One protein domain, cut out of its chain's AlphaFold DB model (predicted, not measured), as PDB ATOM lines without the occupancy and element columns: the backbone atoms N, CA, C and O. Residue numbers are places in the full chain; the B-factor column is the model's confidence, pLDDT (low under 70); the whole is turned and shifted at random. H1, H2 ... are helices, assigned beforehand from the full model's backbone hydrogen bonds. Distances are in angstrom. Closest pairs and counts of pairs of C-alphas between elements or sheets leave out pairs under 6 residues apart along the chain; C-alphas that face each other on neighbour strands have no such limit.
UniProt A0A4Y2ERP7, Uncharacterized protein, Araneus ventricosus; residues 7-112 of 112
ATOM      1  N   LYS A   7      -8.752  60.051   7.427       84.94
ATOM      2  CA  LYS A   7      -9.206  61.215   6.662       84.94
ATOM      3  C   LYS A   7      -8.597  62.500   7.219       84.94
ATOM      4  O   LYS A   7      -8.247  63.375   6.436       84.94
ATOM      5  N   GLU A   8      -8.449  62.601   8.537       85.56
ATOM      6  CA  GLU A   8      -7.808  63.742   9.191       85.56
ATOM      7  C   GLU A   8      -6.313  63.772   8.865       85.56
ATOM      8  O   GLU A   8      -5.815  64.780   8.366       85.56
ATOM      9  N   ALA A   9      -5.628  62.637   8.995       84.50
ATOM     10  CA  ALA A   9      -4.221  62.501   8.647       84.50
ATOM     11  C   ALA A   9      -3.966  62.811   7.159       84.50
ATOM     12  O   ALA A   9      -3.133  63.650   6.820       84.50
ATOM     13  N   LEU A  10      -4.748  62.227   6.244       87.00
ATOM     14  CA  LEU A  10      -4.595  62.479   4.808       87.00
ATOM     15  C   LEU A  10      -5.025  63.894   4.385       87.00
ATOM     16  O   LEU A  10      -4.567  64.364   3.342       87.00
ATOM     17  N   SER A  11      -5.851  64.598   5.170       88.19
ATOM     18  CA  SER A  11      -6.228  65.996   4.888       88.19
ATOM     19  C   SER A  11      -5.057  66.972   5.002       88.19
ATOM     20  O   SER A  11      -5.113  68.070   4.453       88.19
ATOM     21  N   LEU A  12      -3.964  66.544   5.642       85.94
ATOM     22  CA  LEU A  12      -2.703  67.283   5.682       85.94
ATOM     23  C   LEU A  12      -1.984  67.311   4.325       85.94
ATOM     24  O   LEU A  12      -1.123  68.162   4.113       85.94
ATOM     25  N   ILE A  13      -2.300  66.375   3.424       87.88
ATOM     26  CA  ILE A  13      -1.597  66.179   2.145       87.88
ATOM     27  C   ILE A  13      -2.541  66.409   0.958       87.88
ATOM     28  O   ILE A  13      -2.138  66.950  -0.070       87.88
ATOM     29  N   TYR A  14      -3.809  66.021   1.095       88.56
ATOM     30  CA  TYR A  14      -4.806  66.096   0.034       88.56
ATOM     31  C   TYR A  14      -5.953  67.040   0.387       88.56
ATOM     32  O   TYR A  14      -6.381  67.141   1.535       88.56
ATOM     33  N   ALA A  15      -6.529  67.668  -0.640       90.25
ATOM     34  CA  ALA A  15      -7.744  68.456  -0.480       90.25
ATOM     35  C   ALA A  15      -8.901  67.574   0.049       90.25
ATOM     36  O   ALA A  15      -9.123  66.486  -0.497       90.25
ATOM     37  N   PRO A  16      -9.696  68.041   1.033       84.75
ATOM     38  CA  PRO A  16     -10.749  67.236   1.663       84.75
ATOM     39  C   PRO A  16     -11.741  66.609   0.673       84.75
ATOM     40  O   PRO A  16     -12.060  65.425   0.775       84.75
ATOM     41  N   ASN A  17     -12.145  67.367  -0.351       86.00
ATOM     42  CA  ASN A  17     -13.078  66.906  -1.385       86.00
ATOM     43  C   ASN A  17     -12.527  65.744  -2.232       86.00
ATOM     44  O   ASN A  17     -13.297  64.984  -2.822       86.00
ATOM     45  N   SER A  18     -11.201  65.610  -2.326       85.62
ATOM     46  CA  SER A  18     -10.553  64.496  -3.021       85.62
ATOM     47  C   SER A  18     -10.553  63.234  -2.163       85.62
ATOM     48  O   SER A  18     -10.751  62.140  -2.690       85.62
ATOM     49  N   LEU A  19     -10.398  63.376  -0.843       86.69
ATOM     50  CA  LEU A  19     -10.425  62.252   0.096       86.69
ATOM     51  C   LEU A  19     -11.777  61.551   0.108       86.69
ATOM     52  O   LEU A  19     -11.819  60.326   0.129       86.69
ATOM     53  N   ASP A  20     -12.865  62.313   0.008       84.56
ATOM     54  CA  ASP A  20     -14.219  61.760  -0.067       84.56
ATOM     55  C   ASP A  20     -14.454  60.886  -1.294       84.56
ATOM     56  O   ASP A  20     -15.309  60.012  -1.263       84.56
ATOM     57  N   LYS A  21     -13.688  61.088  -2.369       83.69
ATOM     58  CA  LYS A  21     -13.727  60.216  -3.548       83.69
ATOM     59  C   LYS A  21     -12.737  59.062  -3.419       83.69
ATOM     60  O   LYS A  21     -13.071  57.932  -3.765       83.69
ATOM     61  N   MET A  22     -11.539  59.337  -2.903       82.88
ATOM     62  CA  MET A  22     -10.441  58.375  -2.782       82.88
ATOM     63  C   MET A  22     -10.706  57.280  -1.740       82.88
ATOM     64  O   MET A  22     -10.291  56.141  -1.924       82.88
ATOM     65  N   LEU A  23     -11.417  57.609  -0.661       84.50
ATOM     66  CA  LEU A  23     -11.700  56.714   0.461       84.50
ATOM     67  C   LEU A  23     -13.113  56.113   0.381       84.50
ATOM     68  O   LEU A  23     -13.808  56.013   1.389       84.50
ATOM     69  N   THR A  24     -13.552  55.714  -0.815       83.81
ATOM     70  CA  THR A  24     -14.868  55.091  -1.028       83.81
ATOM     71  C   THR A  24     -14.773  53.575  -1.182       83.81
ATOM     72  O   THR A  24     -13.902  53.046  -1.874       83.81
ATOM     73  N   GLY A  25     -15.692  52.852  -0.534       83.44
ATOM     74  CA  GLY A  25     -15.787  51.393  -0.634       83.44
ATOM     75  C   GLY A  25     -14.468  50.679  -0.310       83.44
ATOM     76  O   GLY A  25     -13.792  51.003   0.666       83.44
ATOM     77  N   HIS A  26     -14.076  49.721  -1.152       82.06
ATOM     78  CA  HIS A  26     -12.844  48.941  -0.969       82.06
ATOM     79  C   HIS A  26     -11.552  49.765  -1.074       82.06
ATOM     80  O   HIS A  26     -10.527  49.355  -0.526       82.06
ATOM     81  N   ALA A  27     -11.582  50.930  -1.731       83.19
ATOM     82  CA  ALA A  27     -10.409  51.797  -1.818       83.19
ATOM     83  C   ALA A  27      -9.977  52.306  -0.434       83.19
ATOM     84  O   ALA A  27      -8.788  52.496  -0.205       83.19
ATOM     85  N   HIS A  28     -10.917  52.431   0.509       81.88
ATOM     86  CA  HIS A  28     -10.622  52.796   1.893       81.88
ATOM     87  C   HIS A  28      -9.754  51.748   2.605       81.88
ATOM     88  O   HIS A  28      -8.749  52.098   3.214       81.88
ATOM     89  N   VAL A  29     -10.095  50.458   2.483       82.75
ATOM     90  CA  VAL A  29      -9.314  49.360   3.085       82.75
ATOM     91  C   VAL A  29      -7.920  49.303   2.466       82.75
ATOM     92  O   VAL A  29      -6.922  49.229   3.173       82.75
ATOM     93  N   ARG A  30      -7.840  49.426   1.136       84.88
ATOM     94  CA  ARG A  30      -6.557  49.457   0.430       84.88
ATOM     95  C   ARG A  30      -5.700  50.658   0.841       84.88
ATOM     96  O   ARG A  30      -4.493  50.506   0.990       84.88
ATOM     97  N   ALA A  31      -6.305  51.832   1.022       85.81
ATOM     98  CA  ALA A  31      -5.608  53.020   1.502       85.81
ATOM     99  C   ALA A  31      -5.053  52.806   2.914       85.81
ATOM    100  O   ALA A  31      -3.905  53.159   3.153       85.81
ATOM    101  N   HIS A  32      -5.822  52.169   3.804       85.69
ATOM    102  CA  HIS A  32      -5.359  51.782   5.136       85.69
ATOM    103  C   HIS A  32      -4.107  50.902   5.076       85.69
ATOM    104  O   HIS A  32      -3.072  51.279   5.618       85.69
ATOM    105  N   THR A  33      -4.176  49.773   4.364       87.88
ATOM    106  CA  THR A  33      -3.049  48.834   4.264       87.88
ATOM    107  C   THR A  33      -1.813  49.490   3.658       87.88
ATOM    108  O   THR A  33      -0.714  49.331   4.175       87.88
ATOM    109  N   LEU A  34      -1.973  50.254   2.572       90.19
ATOM    110  CA  LEU A  34      -0.838  50.895   1.904       90.19
ATOM    111  C   LEU A  34      -0.210  52.002   2.751       90.19
ATOM    112  O   LEU A  34       1.010  52.158   2.736       90.19
ATOM    113  N   LEU A  35      -1.026  52.778   3.463       89.69
ATOM    114  CA  LEU A  35      -0.538  53.856   4.313       89.69
ATOM    115  C   LEU A  35       0.229  53.292   5.510       89.69
ATOM    116  O   LEU A  35       1.335  53.751   5.785       89.69
ATOM    117  N   HIS A  36      -0.318  52.265   6.161       89.81
ATOM    118  CA  HIS A  36       0.335  51.582   7.277       89.81
ATOM    119  C   HIS A  36       1.656  50.930   6.843       89.81
ATOM    120  O   HIS A  36       2.702  51.279   7.382       89.81
ATOM    121  N   LEU A  37       1.654  50.172   5.738       91.94
ATOM    122  CA  LEU A  37       2.872  49.592   5.152       91.94
ATOM    123  C   LEU A  37       3.929  50.655   4.809       91.94
ATOM    124  O   LEU A  37       5.129  50.436   4.979       91.94
ATOM    125  N   THR A  38       3.501  51.821   4.317       91.75
ATOM    126  CA  THR A  38       4.416  52.931   4.022       91.75
ATOM    127  C   THR A  38       5.063  53.460   5.302       91.75
ATOM    128  O   THR A  38       6.270  53.701   5.305       91.75
ATOM    129  N   PHE A  39       4.298  53.608   6.390       91.19
ATOM    130  CA  PHE A  39       4.843  54.001   7.691       91.19
ATOM    131  C   PHE A  39       5.832  52.976   8.232       91.19
ATOM    132  O   PHE A  39       6.956  53.353   8.562       91.19
ATOM    133  N   GLU A  40       5.455  51.698   8.255       92.00
ATOM    134  CA  GLU A  40       6.332  50.610   8.696       92.00
ATOM    135  C   GLU A  40       7.637  50.594   7.899       92.00
ATOM    136  O   GLU A  40       8.715  50.545   8.481       92.00
ATOM    137  N   THR A  41       7.554  50.747   6.575       93.31
ATOM    138  CA  THR A  41       8.726  50.790   5.687       93.31
ATOM    139  C   THR A  41       9.619  52.006   5.944       93.31
ATOM    140  O   THR A  41      10.834  51.934   5.773       93.31
ATOM    141  N   ILE A  42       9.048  53.162   6.294       92.38
ATOM    142  CA  ILE A  42       9.839  54.355   6.632       92.38
ATOM    143  C   ILE A  42      10.556  54.149   7.966       92.38
ATOM    144  O   ILE A  42      11.735  54.476   8.071       92.38
ATOM    145  N   ILE A  43       9.856  53.604   8.961       92.19
ATOM    146  CA  ILE A  43      10.398  53.384  10.303       92.19
ATOM    147  C   ILE A  43      11.472  52.289  10.283       92.19
ATOM    148  O   ILE A  43      12.535  52.477  10.872       92.19
ATOM    149  N   SER A  44      11.239  51.184   9.569       91.69
ATOM    150  CA  SER A  44      12.154  50.036   9.527       91.69
ATOM    151  C   SER A  44      13.498  50.351   8.878       91.69
ATOM    152  O   SER A  44      14.517  49.791   9.271       91.69
ATOM    153  N   LYS A  45      13.549  51.322   7.957       92.69
ATOM    154  CA  LYS A  45      14.811  51.832   7.386       92.69
ATOM    155  C   LYS A  45      15.745  52.468   8.416       92.69
ATOM    156  O   LYS A  45      16.909  52.697   8.104       92.69
ATOM    157  N   GLU A  46      15.245  52.803   9.603       93.00
ATOM    158  CA  GLU A  46      16.058  53.345  10.691       93.00
ATOM    159  C   GLU A  46      16.510  52.294  11.707       93.00
ATOM    160  O   GLU A  46      17.142  52.660  12.703       93.00
ATOM    161  N   PHE A  47      16.163  51.024  11.498       93.19
ATOM    162  CA  PHE A  47      16.591  49.946  12.378       93.19
ATOM    163  C   PHE A  47      18.026  49.545  12.070       93.19
ATOM    164  O   PHE A  47      18.476  49.559  10.925       93.19
ATOM    165  N   VAL A  48      18.742  49.193  13.130       92.75
ATOM    166  CA  VAL A  48      20.022  48.504  13.023       92.75
ATOM    167  C   VAL A  48      19.703  47.019  13.086       92.75
ATOM    168  O   VAL A  48      19.206  46.553  14.110       92.75
ATOM    169  N   ILE A  49      19.937  46.330  11.973       92.00
ATOM    170  CA  ILE A  49      19.730  44.892  11.810       92.00
ATOM    171  C   ILE A  49      21.111  44.297  11.540       92.00
ATOM    172  O   ILE A  49      21.776  44.710  10.587       92.00
ATOM    173  N   ASP A  50      21.563  43.414  12.423       92.81
ATOM    174  CA  ASP A  50      22.767  42.611  12.217       92.81
ATOM    175  C   ASP A  50      22.424  41.271  11.548       92.81
ATOM    176  O   ASP A  50      21.259  40.975  11.283       92.81
ATOM    177  N   ASP A  51      23.454  40.488  11.228       93.62
ATOM    178  CA  ASP A  51      23.298  39.241  10.475       93.62
ATOM    179  C   ASP A  51      22.456  38.199  11.238       93.62
ATOM    180  O   ASP A  51      21.683  37.468  10.616       93.62
ATOM    181  N   ASP A  52      22.567  38.151  12.570       90.38
ATOM    182  CA  ASP A  52      21.818  37.209  13.409       90.38
ATOM    183  C   ASP A  52      20.332  37.600  13.456       90.38
ATOM    184  O   ASP A  52      19.449  36.767  13.237       90.38
ATOM    185  N   MET A  53      20.048  38.891  13.643       91.12
ATOM    186  CA  MET A  53      18.693  39.436  13.619       91.12
ATOM    187  C   MET A  53      18.032  39.296  12.239       91.12
ATOM    188  O   MET A  53      16.838  38.994  12.166       91.12
ATOM    189  N   ASP A  54      18.777  39.496  11.146       92.75
ATOM    190  CA  ASP A  54      18.269  39.290   9.782       92.75
ATOM    191  C   ASP A  54      17.901  37.823   9.546       92.75
ATOM    192  O   ASP A  54      16.795  37.527   9.087       92.75
ATOM    193  N   ALA A  55      18.787  36.895   9.927       93.50
ATOM    194  CA  ALA A  55      18.529  35.465   9.815       93.50
ATOM    195  C   ALA A  55      17.299  35.046  10.633       93.50
ATOM    196  O   ALA A  55      16.449  34.309  10.126       93.50
ATOM    197  N   ASN A  56      17.163  35.549  11.867       91.44
ATOM    198  CA  ASN A  56      15.998  35.265  12.698       91.44
ATOM    199  C   ASN A  56      14.704  35.775  12.046       91.44
ATOM    200  O   ASN A  56      13.756  35.012  11.875       91.44
ATOM    201  N   LEU A  57      14.694  37.027  11.573       90.19
ATOM    202  CA  LEU A  57      13.525  37.613  10.918       90.19
ATOM    203  C   LEU A  57      13.121  36.838   9.654       90.19
ATOM    204  O   LEU A  57      11.930  36.625   9.414       90.19
ATOM    205  N   GLN A  58      14.091  36.398   8.847       93.50
ATOM    206  CA  GLN A  58      13.819  35.573   7.669       93.50
ATOM    207  C   GLN A  58      13.164  34.239   8.046       93.50
ATOM    208  O   GLN A  58      12.174  33.858   7.413       93.50
ATOM    209  N   ASN A  59      13.656  33.575   9.096       92.31
ATOM    210  CA  ASN A  59      13.067  32.334   9.603       92.31
ATOM    211  C   ASN A  59      11.634  32.563  10.100       92.31
ATOM    212  O   ASN A  59      10.724  31.852   9.678       92.31
ATOM    213  N   THR A  60      11.391  33.610  10.897       90.06
ATOM    214  CA  THR A  60      10.039  33.948  11.372       90.06
ATOM    215  C   THR A  60       9.080  34.220  10.210       90.06
ATOM    216  O   THR A  60       7.931  33.776  10.224       90.06
ATOM    217  N   ILE A  61       9.530  34.928   9.167       91.50
ATOM    218  CA  ILE A  61       8.720  35.173   7.963       91.50
ATOM    219  C   ILE A  61       8.383  33.855   7.257       91.50
ATOM    220  O   ILE A  61       7.257  33.679   6.779       91.50
ATOM    221  N   GLU A  62       9.344  32.940   7.155       95.56
ATOM    222  CA  GLU A  62       9.116  31.618   6.584       95.56
ATOM    223  C   GLU A  62       8.112  30.810   7.414       95.56
ATOM    224  O   GLU A  62       7.178  30.240   6.842       95.56
ATOM    225  N   ASP A  63       8.210  30.862   8.741       92.94
ATOM    226  CA  ASP A  63       7.279  30.184   9.640       92.94
ATOM    227  C   ASP A  63       5.849  30.724   9.539       92.94
ATOM    228  O   ASP A  63       4.877  29.963   9.480       92.94
ATOM    229  N   VAL A  64       5.696  32.047   9.433       91.06
ATOM    230  CA  VAL A  64       4.394  32.679   9.181       91.06
ATOM    231  C   VAL A  64       3.827  32.218   7.836       91.06
ATOM    232  O   VAL A  64       2.660  31.835   7.755       91.06
ATOM    233  N   LYS A  65       4.639  32.208   6.771       95.31
ATOM    234  CA  LYS A  65       4.199  31.773   5.431       95.31
ATOM    235  C   LYS A  65       3.787  30.304   5.398       95.31
ATOM    236  O   LYS A  65       2.845  29.953   4.686       95.31
ATOM    237  N   ASN A  66       4.481  29.464   6.156       96.31
ATOM    238  CA  ASN A  66       4.211  28.035   6.247       96.31
ATOM    239  C   ASN A  66       3.098  27.702   7.256       96.31
ATOM    240  O   ASN A  66       2.659  26.554   7.311       96.31
ATOM    241  N   ASN A  67       2.578  28.698   7.986       93.56
ATOM    242  CA  ASN A  67       1.621  28.538   9.085       93.56
ATOM    243  C   ASN A  67       2.140  27.595  10.189       93.56
ATOM    244  O   ASN A  67       1.366  26.836  10.774       93.56
ATOM    245  N   THR A  68       3.451  27.610  10.434       95.06
ATOM    246  CA  THR A  68       4.124  26.795  11.458       95.06
ATOM    247  C   THR A  68       4.324  27.546  12.767       95.06
ATOM    248  O   THR A  68       4.505  26.905  13.798       95.06
ATOM    249  N   ILE A  69       4.225  28.879  12.748       92.31
ATOM    250  CA  ILE A  69       4.297  29.711  13.950       92.31
ATOM    251  C   ILE A  69       3.122  29.429  14.899       92.31
ATOM    252  O   ILE A  69       1.959  29.378  14.480       92.31
ATOM    253  N   SER A  70       3.405  29.255  16.190       90.56
ATOM    254  CA  SER A  70       2.379  29.097  17.222       90.56
ATOM    255  C   SER A  70       2.113  30.405  17.970       90.56
ATOM    256  O   SER A  70       2.932  31.319  17.996       90.56
ATOM    257  N   TYR A  71       0.966  30.487  18.651       88.00
ATOM    258  CA  TYR A  71       0.676  31.618  19.541       88.00
ATOM    259  C   TYR A  71       1.696  31.754  20.676       88.00
ATOM    260  O   TYR A  71       1.988  32.869  21.090       88.00
ATOM    261  N   ASN A  72       2.244  30.637  21.159       89.75
ATOM    262  CA  ASN A  72       3.235  30.654  22.229       89.75
ATOM    263  C   ASN A  72       4.561  31.268  21.761       89.75
ATOM    264  O   ASN A  72       5.207  31.948  22.551       89.75
ATOM    265  N   ASP A  73       4.930  31.056  20.496       87.06
ATOM    266  CA  ASP A  73       6.132  31.647  19.892       87.06
ATOM    267  C   ASP A  73       5.968  33.163  19.711       87.06
ATOM    268  O   ASP A  73       6.926  33.916  19.836       87.06
ATOM    269  N   ILE A  74       4.735  33.628  19.475       83.94
ATOM    270  CA  ILE A  74       4.412  35.060  19.392       83.94
ATOM    271  C   ILE A  74       4.415  35.710  20.781       83.94
ATOM    272  O   ILE A  74       4.908  36.823  20.939       83.94
ATOM    273  N   GLU A  75       3.826  35.048  21.782       86.38
ATOM    274  CA  GLU A  75       3.721  35.587  23.144       86.38
ATOM    275  C   GLU A  75       5.071  35.593  23.872       86.38
ATOM    276  O   GLU A  75       5.360  36.526  24.618       86.38
ATOM    277  N   ASN A  76       5.905  34.581  23.625       87.12
ATOM    278  CA  ASN A  76       7.254  34.461  24.176       87.12
ATOM    279  C   ASN A  76       8.283  34.688  23.068       87.12
ATOM    280  O   ASN A  76       9.083  33.798  22.771       87.12
ATOM    281  N   CYS A  77       8.204  35.851  22.422       82.06
ATOM    282  CA  CYS A  77       9.115  36.180  21.339       82.06
ATOM    283  C   CYS A  77      10.576  36.171  21.815       82.06
ATOM    284  O   CYS A  77      10.874  36.482  22.968       82.06
ATOM    285  N   ASP A  78      11.477  35.802  20.912       87.00
ATOM    286  CA  ASP A  78      12.916  35.749  21.162       87.00
ATOM    287  C   ASP A  78      13.540  37.139  21.403       87.00
ATOM    288  O   ASP A  78      12.918  38.185  21.181       87.00
ATOM    289  N   GLU A  79      14.791  37.141  21.871       89.25
ATOM    290  CA  GLU A  79      15.527  38.361  22.220       89.25
ATOM    291  C   GLU A  79      15.710  39.292  21.008       89.25
ATOM    292  O   GLU A  79      15.646  40.518  21.145       89.25
ATOM    293  N   GLU A  80      15.896  38.737  19.810       89.38
ATOM    294  CA  GLU A  80      16.040  39.491  18.568       89.38
ATOM    295  C   GLU A  80      14.725  40.205  18.209       89.38
ATOM    296  O   GLU A  80      14.704  41.406  17.907       89.38
ATOM    297  N   THR A  81      13.592  39.516  18.318       87.25
ATOM    298  CA  THR A  81      12.259  40.088  18.105       87.25
ATOM    299  C   THR A  81      11.947  41.166  19.145       87.25
ATOM    300  O   THR A  81      11.468  42.252  18.790       87.25
ATOM    301  N   GLU A  82      12.279  40.941  20.421       89.56
ATOM    302  CA  GLU A  82      12.153  41.960  21.469       89.56
ATOM    303  C   GLU A  82      13.006  43.201  21.169       89.56
ATOM    304  O   GLU A  82      12.545  44.342  21.319       89.56
ATOM    305  N   ALA A  83      14.236  43.005  20.692       91.56
ATOM    306  CA  ALA A  83      15.125  44.094  20.316       91.56
ATOM    307  C   ALA A  83      14.560  44.914  19.140       91.56
ATOM    308  O   ALA A  83      14.601  46.151  19.184       91.56
ATOM    309  N   LEU A  84      13.973  44.269  18.126       90.44
ATOM    310  CA  LEU A  84      13.271  44.951  17.028       90.44
ATOM    311  C   LEU A  84      12.076  45.764  17.536       90.44
ATOM    312  O   LEU A  84      11.928  46.941  17.189       90.44
ATOM    313  N   LEU A  85      11.246  45.175  18.402       90.19
ATOM    314  CA  LEU A  85      10.098  45.857  19.003       90.19
ATOM    315  C   LEU A  85      10.541  47.071  19.824       90.19
ATOM    316  O   LEU A  85       9.918  48.137  19.753       90.19
ATOM    317  N   TYR A  86      11.638  46.950  20.571       92.88
ATOM    318  CA  TYR A  86      12.222  48.067  21.300       92.88
ATOM    319  C   TYR A  86      12.674  49.189  20.356       92.88
ATOM    320  O   TYR A  86      12.341  50.358  20.590       92.88
ATOM    321  N   GLN A  87      13.388  48.861  19.271       94.25
ATOM    322  CA  GLN A  87      13.809  49.842  18.264       94.25
ATOM    323  C   GLN A  87      12.603  50.552  17.633       94.25
ATOM    324  O   GLN A  87      12.578  51.787  17.589       94.25
ATOM    325  N   CYS A  88      11.576  49.800  17.231       93.38
ATOM    326  CA  CYS A  88      10.341  50.335  16.660       93.38
ATOM    327  C   CYS A  88       9.649  51.313  17.617       93.38
ATOM    328  O   CYS A  88       9.464  52.489  17.295       93.38
ATOM    329  N   ASN A  89       9.366  50.875  18.845       93.56
ATOM    330  CA  ASN A  89       8.702  51.696  19.859       93.56
ATOM    331  C   ASN A  89       9.501  52.955  20.211       93.56
ATOM    332  O   ASN A  89       8.936  54.036  20.417       93.56
ATOM    333  N   LYS A  90      10.831  52.847  20.260       95.06
ATOM    334  CA  LYS A  90      11.714  53.994  20.474       95.06
ATOM    335  C   LYS A  90      11.581  55.013  19.342       95.06
ATOM    336  O   LYS A  90      11.491  56.208  19.627       95.06
ATOM    337  N   LYS A  91      11.538  54.569  18.082       94.94
ATOM    338  CA  LYS A  91      11.341  55.452  16.922       94.94
ATOM    339  C   LYS A  91       9.954  56.083  16.912       94.94
ATOM    340  O   LYS A  91       9.864  57.299  16.759       94.94
ATOM    341  N   LEU A  92       8.898  55.313  17.171       94.19
ATOM    342  CA  LEU A  92       7.528  55.828  17.270       94.19
ATOM    343  C   LEU A  92       7.420  56.956  18.309       94.19
ATOM    344  O   LEU A  92       6.928  58.038  17.989       94.19
ATOM    345  N   LYS A  93       7.987  56.771  19.509       94.69
ATOM    346  CA  LYS A  93       8.034  57.820  20.548       94.69
ATOM    347  C   LYS A  93       8.821  59.059  20.115       94.69
ATOM    348  O   LYS A  93       8.419  60.185  20.408       94.69
ATOM    349  N   GLN A  94       9.945  58.876  19.420       94.50
ATOM    350  CA  GLN A  94      10.718  60.000  18.881       94.50
ATOM    351  C   GLN A  94       9.917  60.793  17.847       94.50
ATOM    352  O   GLN A  94       9.991  62.020  17.835       94.50
ATOM    353  N   TYR A  95       9.163  60.107  16.987       93.81
ATOM    354  CA  TYR A  95       8.297  60.731  15.993       93.81
ATOM    355  C   TYR A  95       7.124  61.470  16.628       93.81
ATOM    356  O   TYR A  95       6.870  62.616  16.261       93.81
ATOM    357  N   GLU A  96       6.471  60.870  17.620       93.50
ATOM    358  CA  GLU A  96       5.356  61.485  18.342       93.50
ATOM    359  C   GLU A  96       5.747  62.850  18.942       93.50
ATOM    360  O   GLU A  96       4.977  63.810  18.890       93.50
ATOM    361  N   GLY A  97       6.986  62.971  19.432       92.94
ATOM    362  CA  GLY A  97       7.529  64.207  19.998       92.94
ATOM    363  C   GLY A  97       7.846  65.326  18.996       92.94
ATOM    364  O   GLY A  97       8.183  66.429  19.425       92.94
ATOM    365  N   ARG A  98       7.751  65.099  17.675       94.19
ATOM    366  CA  ARG A  98       8.135  66.100  16.652       94.19
ATOM    367  C   ARG A  98       7.091  67.194  16.408       94.19
ATOM    368  O   ARG A  98       7.374  68.145  15.684       94.19
ATOM    369  N   GLY A  99       5.899  67.078  16.989       93.44
ATOM    370  CA  GLY A  99       4.835  68.081  16.891       93.44
ATOM    371  C   GLY A  99       3.450  67.465  16.721       93.44
ATOM    372  O   GLY A  99       3.308  66.253  16.580       93.44
ATOM    373  N   SER A 100       2.415  68.309  16.705       90.88
ATOM    374  CA  SER A 100       1.009  67.877  16.617       90.88
ATOM    375  C   SER A 100       0.716  67.037  15.373       90.88
ATOM    376  O   SER A 100       0.016  66.034  15.461       90.88
ATOM    377  N   THR A 101       1.297  67.400  14.230       89.69
ATOM    378  CA  THR A 101       1.156  66.653  12.976       89.69
ATOM    379  C   THR A 101       1.740  65.248  13.086       89.69
ATOM    380  O   THR A 101       1.080  64.282  12.729       89.69
ATOM    381  N   ALA A 102       2.966  65.115  13.598       91.00
ATOM    382  CA  ALA A 102       3.601  63.808  13.755       91.00
ATOM    383  C   ALA A 102       2.849  62.948  14.777       91.00
ATOM    384  O   ALA A 102       2.617  61.770  14.532       91.00
ATOM    385  N   LYS A 103       2.375  63.559  15.868       91.44
ATOM    386  CA  LYS A 103       1.511  62.897  16.844       91.44
ATOM    387  C   LYS A 103       0.241  62.323  16.210       91.44
ATOM    388  O   LYS A 103      -0.074  61.173  16.485       91.44
ATOM    389  N   LEU A 104      -0.434  63.069  15.332       90.25
ATOM    390  CA  LEU A 104      -1.619  62.578  14.617       90.25
ATOM    391  C   LEU A 104      -1.298  61.342  13.756       90.25
ATOM    392  O   LEU A 104      -2.041  60.364  13.775       90.25
ATOM    393  N   TRP A 105      -0.170  61.344  13.040       90.69
ATOM    394  CA  TRP A 105       0.255  60.187  12.241       90.69
ATOM    395  C   TRP A 105       0.607  58.962  13.094       90.69
ATOM    396  O   TRP A 105       0.285  57.842  12.709       90.69
ATOM    397  N   ILE A 106       1.220  59.158  14.264       91.81
ATOM    398  CA  ILE A 106       1.516  58.062  15.200       91.81
ATOM    399  C   ILE A 106       0.236  57.539  15.868       91.81
ATOM    400  O   ILE A 106       0.083  56.335  16.047       91.81
ATOM    401  N   GLN A 107      -0.724  58.413  16.179       89.06
ATOM    402  CA  GLN A 107      -2.047  58.001  16.657       89.06
ATOM    403  C   GLN A 107      -2.782  57.155  15.615       89.06
ATOM    404  O   GLN A 107      -3.329  56.111  15.962       89.06
ATOM    405  N   TYR A 108      -2.737  57.565  14.344       88.25
ATOM    406  CA  TYR A 108      -3.244  56.762  13.233       88.25
ATOM    407  C   TYR A 108      -2.570  55.383  13.177       88.25
ATOM    408  O   TYR A 108      -3.260  54.372  13.081       88.25
ATOM    409  N   PHE A 109      -1.238  55.342  13.280       88.69
ATOM    410  CA  PHE A 109      -0.458  54.104  13.228       88.69
ATOM    411  C   PHE A 109      -0.863  53.090  14.311       88.69
ATOM    412  O   PHE A 109      -0.915  51.902  14.021       88.69
ATOM    413  N   HIS A 110      -1.185  53.542  15.529       87.62
ATOM    414  CA  HIS A 110      -1.606  52.665  16.632       87.62
ATOM    415  C   HIS A 110      -3.068  52.185  16.563       87.62
ATOM    416  O   HIS A 110      -3.436  51.281  17.308       87.62
ATOM    417  N   MET A 111      -3.926  52.824  15.762       82.50
ATOM    418  CA  MET A 111      -5.357  52.478  15.683       82.50
ATOM    419  C   MET A 111      -5.685  51.401  14.647       82.50
ATOM    420  O   MET A 111      -6.790  50.853  14.681       82.50
ATOM    421  N   VAL A 112      -4.778  51.169  13.698       70.12
ATOM    422  CA  VAL A 112      -4.892  50.142  12.653       70.12
ATOM    423  C   VAL A 112      -4.246  48.862  13.154       70.12
ATOM    424  O   VAL A 112      -4.902  47.812  12.986       70.12
TER     425      VAL A 112
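Overview. This is residues 7 to 112 of the 112 residues of an uncharacterized protein of Araneus ventricosus (UniProt A0A4Y2ERP7). The helices make a loose, open frame: the long helices H3 and H6 meet about perpendicular, the last residues of H3 beside H6, and H7 folds back from the end of H6 towards H3, giving a rough triangle of three helices. The short helices H1 and H2 lie at one end of the longest axis, and H4 and the short H5 at the other, with H4 crosswise at the first residues of H6. The printed part has 106 residues with seven named helices, H1 to H7 in chain order, and no named strand; the class is all helix. The whole is loose, with a radius of gyration of the C-alphas of 16.8 A and spans of 47 by 32 by 22 A.

Along the chain. H3, the longest helix, holds residues 26 to 44 and measures 27.1 A from its first C-alpha at (-12.844, 48.941, -0.969) to its last at (12.154, 50.036, 9.527). Before it come H1, residues 7 to 11, beginning at C-alpha 7 (-9.206, 61.215, 6.662), and H2, residues 16 to 22. After it come H4, residues 51 to 66, 22.5 A long, and H5, residues 71 to 75. H6, residues 79 to 96, is 25.6 A long, and H7, residues 100 to 111, is 16.7 A long and ends at C-alpha 111 (-5.357, 52.478, 15.683).

Arrangement. H3 touches H6 with residues 43 to 44 alone, about perpendicular at 75 degrees; their closest C-alphas, of Ile 43 and Lys 91, are 7.0 A apart. H6 is the hub, touching H3, H4 and H7. H6 and H7 form a helical hairpin, opposite ways at a steep tilt of 38 degrees, only just past shallow, with the closest C-alphas, of Glu 96 and Lys 103, 4.4 A apart. H7 and H3 are close but not clearly touching, with the C-alphas of His 36 and Phe 109 closest at 6.5 A. H4 touches H6 with residues 53 to 57 alone, about perpendicular at 83 degrees; the closest C-alphas, of Met 53 and Glu 80, are 5.6 A apart. H1 only just touches H7, with 3 pairs of C-alphas within 8 A, the closest being Ala 9 and Trp 105 at 6.2 A. H1 also touches H2, closest at the C-alphas of Lys 7 and Leu 19, 6.8 A. H5 touches no helix. Every O i to N i+4 pair is within hydrogen-bond range in H1, H3, H4, H5, H6 and H7; in H2 it is 2 of 3.

Size, cuts and confidence. The two C-alphas farthest apart, of Asn 17 and Asp 52, are 48.2 A from each other. Residues 62 to 67, of which 62 to 66 belong to H4, stand free. The printed part has no cut and ends at residue 112, the chain's last. The link from H3 to H4 is short, the other links are tight, and none is long. The mean pLDDT of the printed part is 89.6, and no printed residue is under 70.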